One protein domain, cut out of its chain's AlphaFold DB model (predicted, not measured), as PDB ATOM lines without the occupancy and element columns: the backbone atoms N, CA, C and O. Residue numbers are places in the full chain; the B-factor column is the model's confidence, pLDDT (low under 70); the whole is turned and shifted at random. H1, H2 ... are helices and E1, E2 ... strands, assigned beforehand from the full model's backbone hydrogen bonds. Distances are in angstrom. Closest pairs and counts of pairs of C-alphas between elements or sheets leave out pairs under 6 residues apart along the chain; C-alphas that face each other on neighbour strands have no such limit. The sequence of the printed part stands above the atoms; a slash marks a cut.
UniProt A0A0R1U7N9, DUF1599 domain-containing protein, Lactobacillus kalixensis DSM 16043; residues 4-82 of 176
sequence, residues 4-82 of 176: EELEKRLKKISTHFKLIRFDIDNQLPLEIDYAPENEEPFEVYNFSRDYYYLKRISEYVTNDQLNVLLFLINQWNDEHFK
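What this domain is: This is residues 4 to 82 of the 176 residues of the protein "DUF1599 domain-containing protein" of Lactobacillus kalixensis DSM 16043 (UniProt A0A0R1U7N9). A small sheet of three antiparallel strands, E1, E2 and E3, makes one side of the domain, and the long helix H3 runs across the gap from it. H1 is at the sheet's E1 edge and runs side by side with H3, while the short H2 packs on E3 at the other edge, leaving E2 between the two edge strands. The printed part has 79 residues with three named helices and three named strands, in the order H1, E1, E2, E3, H2, H3; the class is mixed, helices and strands. It is compact, with a radius of gyration of the C-alphas of 12.0 A and spans of 33 by 23 by 23 A.

How they stand to each other: Start with H1, residues 4 to 13, which only grazes the sheet with its residues 4 to 11. Its closest C-alphas to E1, residues 17 to 20, are those of Lys 11 and Phe 17, 6.1 A apart. Next look at E2, residues 31 to 34: it forms an antiparallel hairpin with E1, where N 18 and O 33 are within hydrogen-bond range at 2.8 A. E3, residues 42 to 46, forms a second antiparallel hairpin with E2, where N 44 and O 32 are 2.8 A apart; the three strands are a meander, each the antiparallel neighbour of the one before. H2, residues 52 to 57, is on the sheet at a height of 8.4 A and runs slantwise to the strands, at 50 degrees to E3 on the local plane. The closest C-alphas of H2 and E3 are those of Val 44 and Tyr 53, 5.0 A apart. H3, residues 63 to 80, is not on the sheet; it touches H1, closest at the C-alphas of Ile 13 and Gln 65, 5.7 A, at a shallow tilt of 13 degrees, opposite ways. H2 and H3 are close but not clearly touching, with the C-alphas of Ile 57 and Leu 66 closest at 7.9 A. Every O i to N i+4 pair is within hydrogen-bond range in H1 and H3, against 1 of 2 in H2.

Where its parts are: Find C-alpha 4 at (171.189, -18.936, 175.936); from there H1 runs 14.7 A to C-alpha 13. E1 and E2 are 10.0 A long each and E3 is 10.7 A, beginning at C-alpha 42, (175.205, 1.229, 178.289). H2 is 9.7 A long. H3 runs 25.5 A to C-alpha 80 at (182.009, -17.758, 167.511).

The domain as a whole: The two C-alphas farthest apart are those of Asn 38 and Lys 82, 36.2 A. The printed part has no cut, and no link is long. Look at the B-factor column: residues 22 to 30, 45 to 54 and 81 to 82 are under 70, and the mean pLDDT of the printed part is 78.1.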
ATOM      1  N   GLU A   4     171.922 -18.711 174.686       86.38
ATOM      2  CA  GLU A   4     171.189 -18.936 175.936       86.38
ATOM      3  C   GLU A   4     172.126 -19.265 177.106       86.38
ATOM      4  O   GLU A   4     171.878 -18.894 178.256       86.38
ATOM      5  N   GLU A   5     173.224 -19.968 176.824       88.00
ATOM      6  CA  GLU A   5     174.231 -20.298 177.826       88.00
ATOM      7  C   GLU A   5     175.066 -19.065 178.202       88.00
ATOM      8  O   GLU A   5     175.314 -18.856 179.394       88.00
ATOM      9  N   LEU A   6     175.435 -18.222 177.228       87.06
ATOM     10  CA  LEU A   6     176.087 -16.933 177.484       87.06
ATOM     11  C   LEU A   6     175.199 -16.048 178.368       87.06
ATOM     12  O   LEU A   6     175.656 -15.574 179.409       87.06
ATOM     13  N   GLU A   7     173.926 -15.885 178.008       88.12
ATOM     14  CA  GLU A   7     172.967 -15.061 178.751       88.12
ATOM     15  C   GLU A   7     172.844 -15.523 180.207       88.12
ATOM     16  O   GLU A   7     172.977 -14.735 181.146       88.12
ATOM     17  N   LYS A   8     172.683 -16.836 180.415       91.56
ATOM     18  CA  LYS A   8     172.596 -17.428 181.752       91.56
ATOM     19  C   LYS A   8     173.850 -17.164 182.583       91.56
ATOM     20  O   LYS A   8     173.745 -16.953 183.792       91.56
ATOM     21  N   ARG A   9     175.039 -17.218 181.978       93.38
ATOM     22  CA  ARG A   9     176.306 -16.977 182.684       93.38
ATOM     23  C   ARG A   9     176.518 -15.490 182.984       93.38
ATOM     24  O   ARG A   9     176.924 -15.180 184.100       93.38
ATOM     25  N   LEU A  10     176.151 -14.585 182.076       90.94
ATOM     26  CA  LEU A  10     176.158 -13.136 182.324       90.94
ATOM     27  C   LEU A  10     175.229 -12.759 183.484       90.94
ATOM     28  O   LEU A  10     175.639 -12.051 184.402       90.94
ATOM     29  N   LYS A  11     174.017 -13.323 183.523       93.31
ATOM     30  CA  LYS A  11     173.058 -13.094 184.618       93.31
ATOM     31  C   LYS A  11     173.534 -13.602 185.982       93.31
ATOM     32  O   LYS A  11     173.063 -13.102 187.000       93.31
ATOM     33  N   LYS A  12     174.467 -14.562 186.029       93.88
ATOM     34  CA  LYS A  12     175.132 -14.975 187.282       93.88
ATOM     35  C   LYS A  12     176.169 -13.962 187.762       93.88
ATOM     36  O   LYS A  12     176.427 -13.911 188.959       93.88
ATOM     37  N   ILE A  13     176.771 -13.198 186.848       91.19
ATOM     38  CA  ILE A  13     177.691 -12.112 187.197       91.19
ATOM     39  C   ILE A  13     176.881 -10.945 187.757       91.19
ATOM     40  O   ILE A  13     177.159 -10.485 188.858       91.19
ATOM     41  N   SER A  14     175.870 -10.486 187.018       91.06
ATOM     42  CA  SER A  14     174.945  -9.439 187.453       91.06
ATOM     43  C   SER A  14     173.621  -9.572 186.710       91.06
ATOM     44  O   SER A  14     173.582  -9.813 185.502       91.06
ATOM     45  N   THR A  15     172.509  -9.366 187.411       92.50
ATOM     46  CA  THR A  15     171.165  -9.393 186.815       92.50
ATOM     47  C   THR A  15     170.928  -8.251 185.827       92.50
ATOM     48  O   THR A  15     170.005  -8.342 185.016       92.50
ATOM     49  N   HIS A  16     171.770  -7.217 185.863       91.75
ATOM     50  CA  HIS A  16     171.700  -6.018 185.028       91.75
ATOM     51  C   HIS A  16     172.237  -6.212 183.605       91.75
ATOM     52  O   HIS A  16     171.938  -5.397 182.736       91.75
ATOM     53  N   PHE A  17     172.974  -7.297 183.334       91.00
ATOM     54  CA  PHE A  17     173.428  -7.596 181.974       91.00
ATOM     55  C   PHE A  17     172.263  -7.925 181.044       91.00
ATOM     56  O   PHE A  17     171.376  -8.694 181.418       91.00
ATOM     57  N   LYS A  18     172.280  -7.411 179.818       87.81
ATOM     58  CA  LYS A  18     171.316  -7.739 178.762       87.81
ATOM     59  C   LYS A  18     172.066  -8.085 177.478       87.81
ATOM     60  O   LYS A  18     173.144  -7.561 177.232       87.81
ATOM     61  N   LEU A  19     171.501  -8.987 176.680       84.50
ATOM     62  CA  LEU A  19     171.983  -9.257 175.327       84.50
ATOM     63  C   LEU A  19     171.036  -8.589 174.340       84.50
ATOM     64  O   LEU A  19     169.844  -8.908 174.342       84.50
ATOM     65  N   ILE A  20     171.557  -7.706 173.493       79.94
ATOM     66  CA  ILE A  20     170.782  -7.162 172.378       79.94
ATOM     67  C   ILE A  20     170.981  -8.066 171.159       79.94
ATOM     68  O   ILE A  20     172.101  -8.361 170.729       79.94
ATOM     69  N   ARG A  21     169.854  -8.545 170.626       74.31
ATOM     70  CA  ARG A  21     169.779  -9.412 169.447       74.31
ATOM     71  C   ARG A  21     169.229  -8.578 168.289       74.31
ATOM     72  O   ARG A  21     168.097  -8.111 168.377       74.31
ATOM     73  N   PHE A  22     170.011  -8.392 167.227       64.19
ATOM     74  CA  PHE A  22     169.512  -7.843 165.965       64.19
ATOM     75  C   PHE A  22     169.282  -8.996 164.994       64.19
ATOM     76  O   PHE A  22     170.091  -9.917 164.919       64.19
ATOM     77  N   ASP A  23     168.146  -8.957 164.305       53.06
ATOM     78  CA  ASP A  23     167.563 -10.065 163.543       53.06
ATOM     79  C   ASP A  23     168.301 -10.314 162.213       53.06
ATOM     80  O   ASP A  23     167.758 -10.152 161.123       53.06
ATOM     81  N   ILE A  24     169.587 -10.660 162.300       51.31
ATOM     82  CA  ILE A  24     170.383 -11.166 161.182       51.31
ATOM     83  C   ILE A  24     170.633 -12.646 161.485       51.31
ATOM     84  O   ILE A  24     171.585 -13.032 162.164       51.31
ATOM     85  N   ASP A  25     169.681 -13.471 161.057       54.62
ATOM     86  CA  ASP A  25     169.760 -14.934 160.995       54.62
ATOM     87  C   ASP A  25     169.924 -15.706 162.324       54.62
ATOM     88  O   ASP A  25     170.212 -16.902 162.297       54.62
ATOM     89  N   ASN A  26     169.669 -15.090 163.489       54.25
ATOM     90  CA  ASN A  26     169.680 -15.729 164.824       54.25
ATOM     91  C   ASN A  26     171.035 -16.292 165.309       54.25
ATOM     92  O   ASN A  26     171.067 -17.038 166.289       54.25
ATOM     93  N   GLN A  27     172.161 -15.962 164.670       54.53
ATOM     94  CA  GLN A  27     173.429 -16.644 164.977       54.53
ATOM     95  C   GLN A  27     174.344 -15.916 165.968       54.53
ATOM     96  O   GLN A  27     175.199 -16.571 166.561       54.53
ATOM     97  N   LEU A  28     174.178 -14.608 166.204       59.66
ATOM     98  CA  LEU A  28     175.053 -13.846 167.108       59.66
ATOM     99  C   LEU A  28     174.284 -12.743 167.865       59.66
ATOM    100  O   LEU A  28     173.500 -12.024 167.245       59.66
ATOM    101  N   PRO A  29     174.512 -12.555 169.181       61.56
ATOM    102  CA  PRO A  29     174.210 -11.283 169.823       61.56
ATOM    103  C   PRO A  29     175.163 -10.230 169.244       61.56
ATOM    104  O   PRO A  29     176.314 -10.550 168.949       61.56
ATOM    105  N   LEU A  30     174.694  -8.995 169.063       65.38
ATOM    106  CA  LEU A  30     175.546  -7.918 168.541       65.38
ATOM    107  C   LEU A  30     176.164  -7.081 169.669       65.38
ATOM    108  O   LEU A  30     177.216  -6.480 169.472       65.38
ATOM    109  N   GLU A  31     175.544  -7.090 170.853       76.88
ATOM    110  CA  GLU A  31     175.914  -6.207 171.957       76.88
ATOM    111  C   GLU A  31     175.616  -6.846 173.323       76.88
ATOM    112  O   GLU A  31     174.605  -7.543 173.508       76.88
ATOM    113  N   ILE A  32     176.519  -6.613 174.278       85.06
ATOM    114  CA  ILE A  32     176.306  -6.890 175.701       85.06
ATOM    115  C   ILE A  32     176.112  -5.555 176.410       85.06
ATOM    116  O   ILE A  32     177.060  -4.782 176.525       85.06
ATOM    117  N   ASP A  33     174.927  -5.349 176.971       88.06
ATOM    118  CA  ASP A  33     174.562  -4.142 177.708       88.06
ATOM    119  C   ASP A  33     174.611  -4.358 179.211       88.06
ATOM    120  O   ASP A  33     174.314  -5.446 179.714       88.06
ATOM    121  N   TYR A  34     174.879  -3.282 179.944       87.25
ATOM    122  CA  TYR A  34     174.655  -3.190 181.378       87.25
ATOM    123  C   TYR A  34     173.605  -2.123 181.657       87.25
ATOM    124  O   TYR A  34     173.801  -0.953 181.347       87.25
ATOM    125  N   ALA A  35     172.487  -2.531 182.251       89.81
ATOM    126  CA  ALA A  35     171.392  -1.644 182.628       89.81
ATOM    127  C   ALA A  35     171.369  -1.461 184.154       89.81
ATOM    128  O   ALA A  35     170.719  -2.266 184.823       89.81
ATOM    129  N   PRO A  36     172.094  -0.481 184.723       85.25
ATOM    130  CA  PRO A  36     172.062  -0.214 186.162       85.25
ATOM    131  C   PRO A  36     170.681   0.309 186.599       85.25
ATOM    132  O   PRO A  36     169.891   0.772 185.782       85.25
ATOM    133  N   GLU A  37     170.380   0.255 187.899       83.56
ATOM    134  CA  GLU A  37     169.049   0.620 188.420       83.56
ATOM    135  C   GLU A  37     168.673   2.097 188.204       83.56
ATOM    136  O   GLU A  37     167.491   2.408 188.085       83.56
ATOM    137  N   ASN A  38     169.661   2.998 188.152       84.19
ATOM    138  CA  ASN A  38     169.446   4.451 188.164       84.19
ATOM    139  C   ASN A  38     170.139   5.197 187.011       84.19
ATOM    140  O   ASN A  38     170.247   6.420 187.062       84.19
ATOM    141  N   GLU A  39     170.615   4.492 185.984       83.88
ATOM    142  CA  GLU A  39     171.170   5.130 184.784       83.88
ATOM    143  C   GLU A  39     170.657   4.458 183.515       83.88
ATOM    144  O   GLU A  39     170.169   3.326 183.536       83.88
ATOM    145  N   GLU A  40     170.807   5.165 182.397       84.81
ATOM    146  CA  GLU A  40     170.571   4.590 181.080       84.81
ATOM    147  C   GLU A  40     171.481   3.371 180.857       84.81
ATOM    148  O   GLU A  40     172.671   3.418 181.214       84.81
ATOM    149  N   PRO A  41     170.949   2.291 180.253       84.75
ATOM    150  CA  PRO A  41     171.758   1.170 179.822       84.75
ATOM    151  C   PRO A  41     172.916   1.634 178.953       84.75
ATOM    152  O   PRO A  41     172.802   2.584 178.177       84.75
ATOM    153  N   PHE A  42     174.038   0.951 179.095       82.44
ATOM    154  CA  PHE A  42     175.205   1.229 178.289       82.44
ATOM    155  C   PHE A  42     175.822  -0.046 177.764       82.44
ATOM    156  O   PHE A  42     175.881  -1.063 178.461       82.44
ATOM    157  N   GLU A  43     176.337   0.073 176.550       80.12
ATOM    158  CA  GLU A  43     177.155  -0.940 175.922       80.12
ATOM    159  C   GLU A  43     178.344  -1.259 176.825       80.12
ATOM    160  O   GLU A  43     179.075  -0.367 177.249       80.12
ATOM    161  N   VAL A  44     178.543  -2.528 177.150       73.69
ATOM    162  CA  VAL A  44     179.739  -3.023 177.844       73.69
ATOM    163  C   VAL A  44     180.757  -3.506 176.833       73.69
ATOM    164  O   VAL A  44     181.965  -3.421 177.066       73.69
ATOM    165  N   TYR A  45     180.258  -4.083 175.740       67.94
ATOM    166  CA  TYR A  45     181.079  -4.709 174.731       67.94
ATOM    167  C   TYR A  45     180.325  -4.858 173.408       67.94
ATOM    168  O   TYR A  45     179.408  -5.678 173.304       67.94
ATOM    169  N   ASN A  46     180.800  -4.143 172.389       62.47
ATOM    170  CA  ASN A  46     180.566  -4.505 171.000       62.47
ATOM    171  C   ASN A  46     181.497  -5.669 170.657       62.47
ATOM    172  O   ASN A  46     182.688  -5.629 170.996       62.47
ATOM    173  N   PHE A  47     181.023  -6.685 169.935       56.34
ATOM    174  CA  PHE A  47     181.882  -7.803 169.516       56.34
ATOM    175  C   PHE A  47     183.056  -7.379 168.590       56.34
ATOM    176  O   PHE A  47     183.896  -8.208 168.237       56.34
ATOM    177  N   SER A  48     183.182  -6.083 168.269       50.47
ATOM    178  CA  SER A  48     184.326  -5.417 167.628       50.47
ATOM    179  C   SER A  48     185.453  -4.917 168.564       50.47
ATOM    180  O   SER A  48     186.414  -4.340 168.058       50.47
ATOM    181  N   ARG A  49     185.438  -5.221 169.877       54.91
ATOM    182  CA  ARG A  49     186.512  -4.924 170.869       54.91
ATOM    183  C   ARG A  49     186.711  -3.445 171.256       54.91
ATOM    184  O   ARG A  49     187.840  -2.953 171.222       54.91
ATOM    185  N   ASP A  50     185.690  -2.776 171.783       53.94
ATOM    186  CA  ASP A  50     185.891  -1.466 172.423       53.94
ATOM    187  C   ASP A  50     186.125  -1.576 173.940       53.94
ATOM    188  O   ASP A  50     185.212  -1.716 174.750       53.94
ATOM    189  N   TYR A  51     187.398  -1.483 174.345       55.19
ATOM    190  CA  TYR A  51     187.845  -1.554 175.747       55.19
ATOM    191  C   TYR A  51     187.383  -0.374 176.623       55.19
ATOM    192  O   TYR A  51     187.503  -0.441 177.848       55.19
ATOM    193  N   TYR A  52     186.870   0.704 176.026       59.47
ATOM    194  CA  TYR A  52     186.455   1.918 176.734       59.47
ATOM    195  C   TYR A  52     185.362   1.642 177.783       59.47
ATOM    196  O   TYR A  52     185.440   2.119 178.917       59.47
ATOM    197  N   TYR A  53     184.395   0.792 177.447       67.44
ATOM    198  CA  TYR A  53     183.238   0.502 178.292       67.44
ATOM    199  C   TYR A  53     183.527  -0.476 179.441       67.44
ATOM    200  O   TYR A  53     182.870  -0.431 180.485       67.44
ATOM    201  N   LEU A  54     184.589  -1.282 179.320       67.81
ATOM    202  CA  LEU A  54     185.049  -2.175 180.390       67.81
ATOM    203  C   LEU A  54     185.514  -1.413 181.640       67.81
ATOM    204  O   LEU A  54     185.451  -1.938 182.750       67.81
ATOM    205  N   LYS A  55     185.966  -0.164 181.482       74.69
ATOM    206  CA  LYS A  55     186.320   0.687 182.622       74.69
ATOM    207  C   LYS A  55     185.085   1.209 183.353       74.69
ATOM    208  O   LYS A  55     185.139   1.373 184.561       74.69
ATOM    209  N   ARG A  56     183.982   1.457 182.645       81.88
ATOM    210  CA  ARG A  56     182.737   1.927 183.267       81.88
ATOM    211  C   ARG A  56     182.075   0.817 184.077       81.88
ATOM    212  O   ARG A  56     181.578   1.061 185.167       81.88
ATOM    213  N   ILE A  57     182.110  -0.425 183.593       83.56
ATOM    214  CA  ILE A  57     181.473  -1.527 184.322       83.56
ATOM    215  C   ILE A  57     182.164  -1.880 185.646       83.56
ATOM    216  O   ILE A  57     181.506  -2.400 186.544       83.56
ATOM    217  N   SER A  58     183.454  -1.568 185.815       85.50
ATOM    218  CA  SER A  58     184.151  -1.818 187.086       85.50
ATOM    219  C   SER A  58     183.607  -0.985 188.255       85.50
ATOM    220  O   SER A  58     183.879  -1.311 189.406       85.50
ATOM    221  N   GLU A  59     182.796   0.042 187.981       88.50
ATOM    222  CA  GLU A  59     182.056   0.802 188.996       88.50
ATOM    223  C   GLU A  59     180.855   0.015 189.556       88.50
ATOM    224  O   GLU A  59     180.376   0.307 190.650       88.50
ATOM    225  N   TYR A  60     180.389  -1.011 188.834       88.88
ATOM    226  CA  TYR A  60     179.148  -1.738 189.117       88.88
ATOM    227  C   TYR A  60     179.337  -3.209 189.485       88.88
ATOM    228  O   TYR A  60     178.406  -3.842 189.989       88.88
ATOM    229  N   VAL A  61     180.512  -3.778 189.211       87.19
ATOM    230  CA  VAL A  61     180.828  -5.179 189.500       87.19
ATOM    231  C   VAL A  61     182.173  -5.292 190.210       87.19
ATOM    232  O   VAL A  61     183.068  -4.474 190.028       87.19
ATOM    233  N   THR A  62     182.336  -6.332 191.023       92.75
ATOM    234  CA  THR A  62     183.611  -6.638 191.686       92.75
ATOM    235  C   THR A  62     184.698  -7.030 190.680       92.75
ATOM    236  O   THR A  62     184.406  -7.471 189.569       92.75
ATOM    237  N   ASN A  63     185.969  -6.961 191.089       87.88
ATOM    238  CA  ASN A  63     187.090  -7.418 190.258       87.88
ATOM    239  C   ASN A  63     186.964  -8.897 189.852       87.88
ATOM    240  O   ASN A  63     187.279  -9.247 188.718       87.88
ATOM    241  N   ASP A  64     186.464  -9.761 190.739       91.19
ATOM    242  CA  ASP A  64     186.240 -11.175 190.415       91.19
ATOM    243  C   ASP A  64     185.142 -11.335 189.360       91.19
ATOM    244  O   ASP A  64     185.318 -12.057 188.380       91.19
ATOM    245  N   GLN A  65     184.035 -10.605 189.504       90.19
ATOM    246  CA  GLN A  65     182.970 -10.558 188.500       90.19
ATOM    247  C   GLN A  65     183.470 -10.016 187.155       90.19
ATOM    248  O   GLN A  65     183.115 -10.567 186.114       90.19
ATOM    249  N   LEU A  66     184.325  -8.991 187.169       85.94
ATOM    250  CA  LEU A  66     184.953  -8.435 185.973       85.94
ATOM    251  C   LEU A  66     185.870  -9.458 185.291       85.94
ATOM    252  O   LEU A  66     185.811  -9.627 184.078       85.94
ATOM    253  N   ASN A  67     186.669 -10.199 186.059       84.94
ATOM    254  CA  ASN A  67     187.525 -11.259 185.526       84.94
ATOM    255  C   ASN A  67     186.704 -12.386 184.884       84.94
ATOM    256  O   ASN A  67     187.038 -12.853 183.794       84.94
ATOM    257  N   VAL A  68     185.603 -12.798 185.523       88.81
ATOM    258  CA  VAL A  68     184.682 -13.801 184.965       88.81
ATOM    259  C   VAL A  68     184.008 -13.272 183.696       88.81
ATOM    260  O   VAL A  68     183.906 -14.010 182.717       88.81
ATOM    261  N   LEU A  69     183.601 -12.000 183.666       87.12
ATOM    262  CA  LEU A  69     183.046 -11.354 182.475       87.12
ATOM    263  C   LEU A  69     184.040 -11.383 181.309       87.12
ATOM    264  O   LEU A  69     183.696 -11.846 180.223       87.12
ATOM    265  N   LEU A  70     185.280 -10.945 181.543       82.62
ATOM    266  CA  LEU A  70     186.342 -10.944 180.537       82.62
ATOM    267  C   LEU A  70     186.625 -12.354 180.018       82.62
ATOM    268  O   LEU A  70     186.777 -12.552 178.813       82.62
ATOM    269  N   PHE A  71     186.661 -13.344 180.910       85.06
ATOM    270  CA  PHE A  71     186.824 -14.739 180.525       85.06
ATOM    271  C   PHE A  71     185.685 -15.217 179.616       85.06
ATOM    272  O   PHE A  71     185.951 -15.815 178.577       85.06
ATOM    273  N   LEU A  72     184.428 -14.924 179.962       86.31
ATOM    274  CA  LEU A  72     183.266 -15.339 179.172       86.31
ATOM    275  C   LEU A  72     183.201 -14.656 177.807       86.31
ATOM    276  O   LEU A  72     182.896 -15.323 176.822       86.31
ATOM    277  N   ILE A  73     183.511 -13.360 177.739       80.50
ATOM    278  CA  ILE A  73     183.578 -12.613 176.476       80.50
ATOM    279  C   ILE A  73     184.668 -13.207 175.581       80.50
ATOM    280  O   ILE A  73     184.421 -13.495 174.411       80.50
ATOM    281  N   ASN A  74     185.859 -13.459 176.132       77.12
ATOM    282  CA  ASN A  74     186.950 -14.077 175.381       77.12
ATOM    283  C   ASN A  74     186.602 -15.498 174.927       77.12
ATOM    284  O   ASN A  74     186.855 -15.833 173.776       77.12
ATOM    285  N   GLN A  75     185.975 -16.308 175.785       81.56
ATOM    286  CA  GLN A  75     185.502 -17.644 175.426       81.56
ATOM    287  C   GLN A  75     184.475 -17.584 174.286       81.56
ATOM    288  O   GLN A  75     184.594 -18.322 173.314       81.56
ATOM    289  N   TRP A  76     183.478 -16.701 174.385       78.69
ATOM    290  CA  TRP A  76     182.471 -16.522 173.342       78.69
ATOM    291  C   TRP A  76     183.107 -16.113 172.012       78.69
ATOM    292  O   TRP A  76     182.820 -16.722 170.981       78.69
ATOM    293  N   ASN A  77     184.016 -15.136 172.049       74.19
ATOM    294  CA  ASN A  77     184.787 -14.691 170.892       74.19
ATOM    295  C   ASN A  77     185.598 -15.830 170.273       74.19
ATOM    296  O   ASN A  77     185.604 -16.018 169.059       74.19
ATOM    297  N   ASP A  78     186.237 -16.637 171.106       73.88
ATOM    298  CA  ASP A  78     187.008 -17.790 170.669       73.88
ATOM    299  C   ASP A  78     186.153 -18.934 170.108       73.88
ATOM    300  O   ASP A  78     186.664 -19.781 169.383       73.88
ATOM    301  N   GLU A  79     184.867 -18.995 170.422       74.75
ATOM    302  CA  GLU A  79     183.977 -20.047 169.924       74.75
ATOM    303  C   GLU A  79     183.174 -19.600 168.692       74.75
ATOM    304  O   GLU A  79     182.830 -20.438 167.863       74.75
ATOM    305  N   HIS A  80     182.913 -18.296 168.542       70.94
ATOM    306  CA  HIS A  80     182.009 -17.758 167.511       70.94
ATOM    307  C   HIS A  80     182.687 -16.798 166.533       70.94
ATOM    308  O   HIS A  80     182.244 -16.654 165.397       70.94
ATOM    309  N   PHE A  81     183.784 -16.162 166.944       64.94
ATOM    310  CA  PHE A  81     184.527 -15.191 166.134       64.94
ATOM    311  C   PHE A  81     185.918 -15.689 165.710       64.94
ATOM    312  O   PHE A  81     186.527 -15.100 164.815       64.94
ATOM    313  N   LYS A  82     186.413 -16.812 166.255       57.53
ATOM    314  CA  LYS A  82     187.701 -17.420 165.855       57.53
ATOM    315  C   LYS A  82     187.751 -17.979 164.430       57.53
ATOM    316  O   LYS A  82     188.806 -18.469 164.041       57.53
TER     317      LYS A  82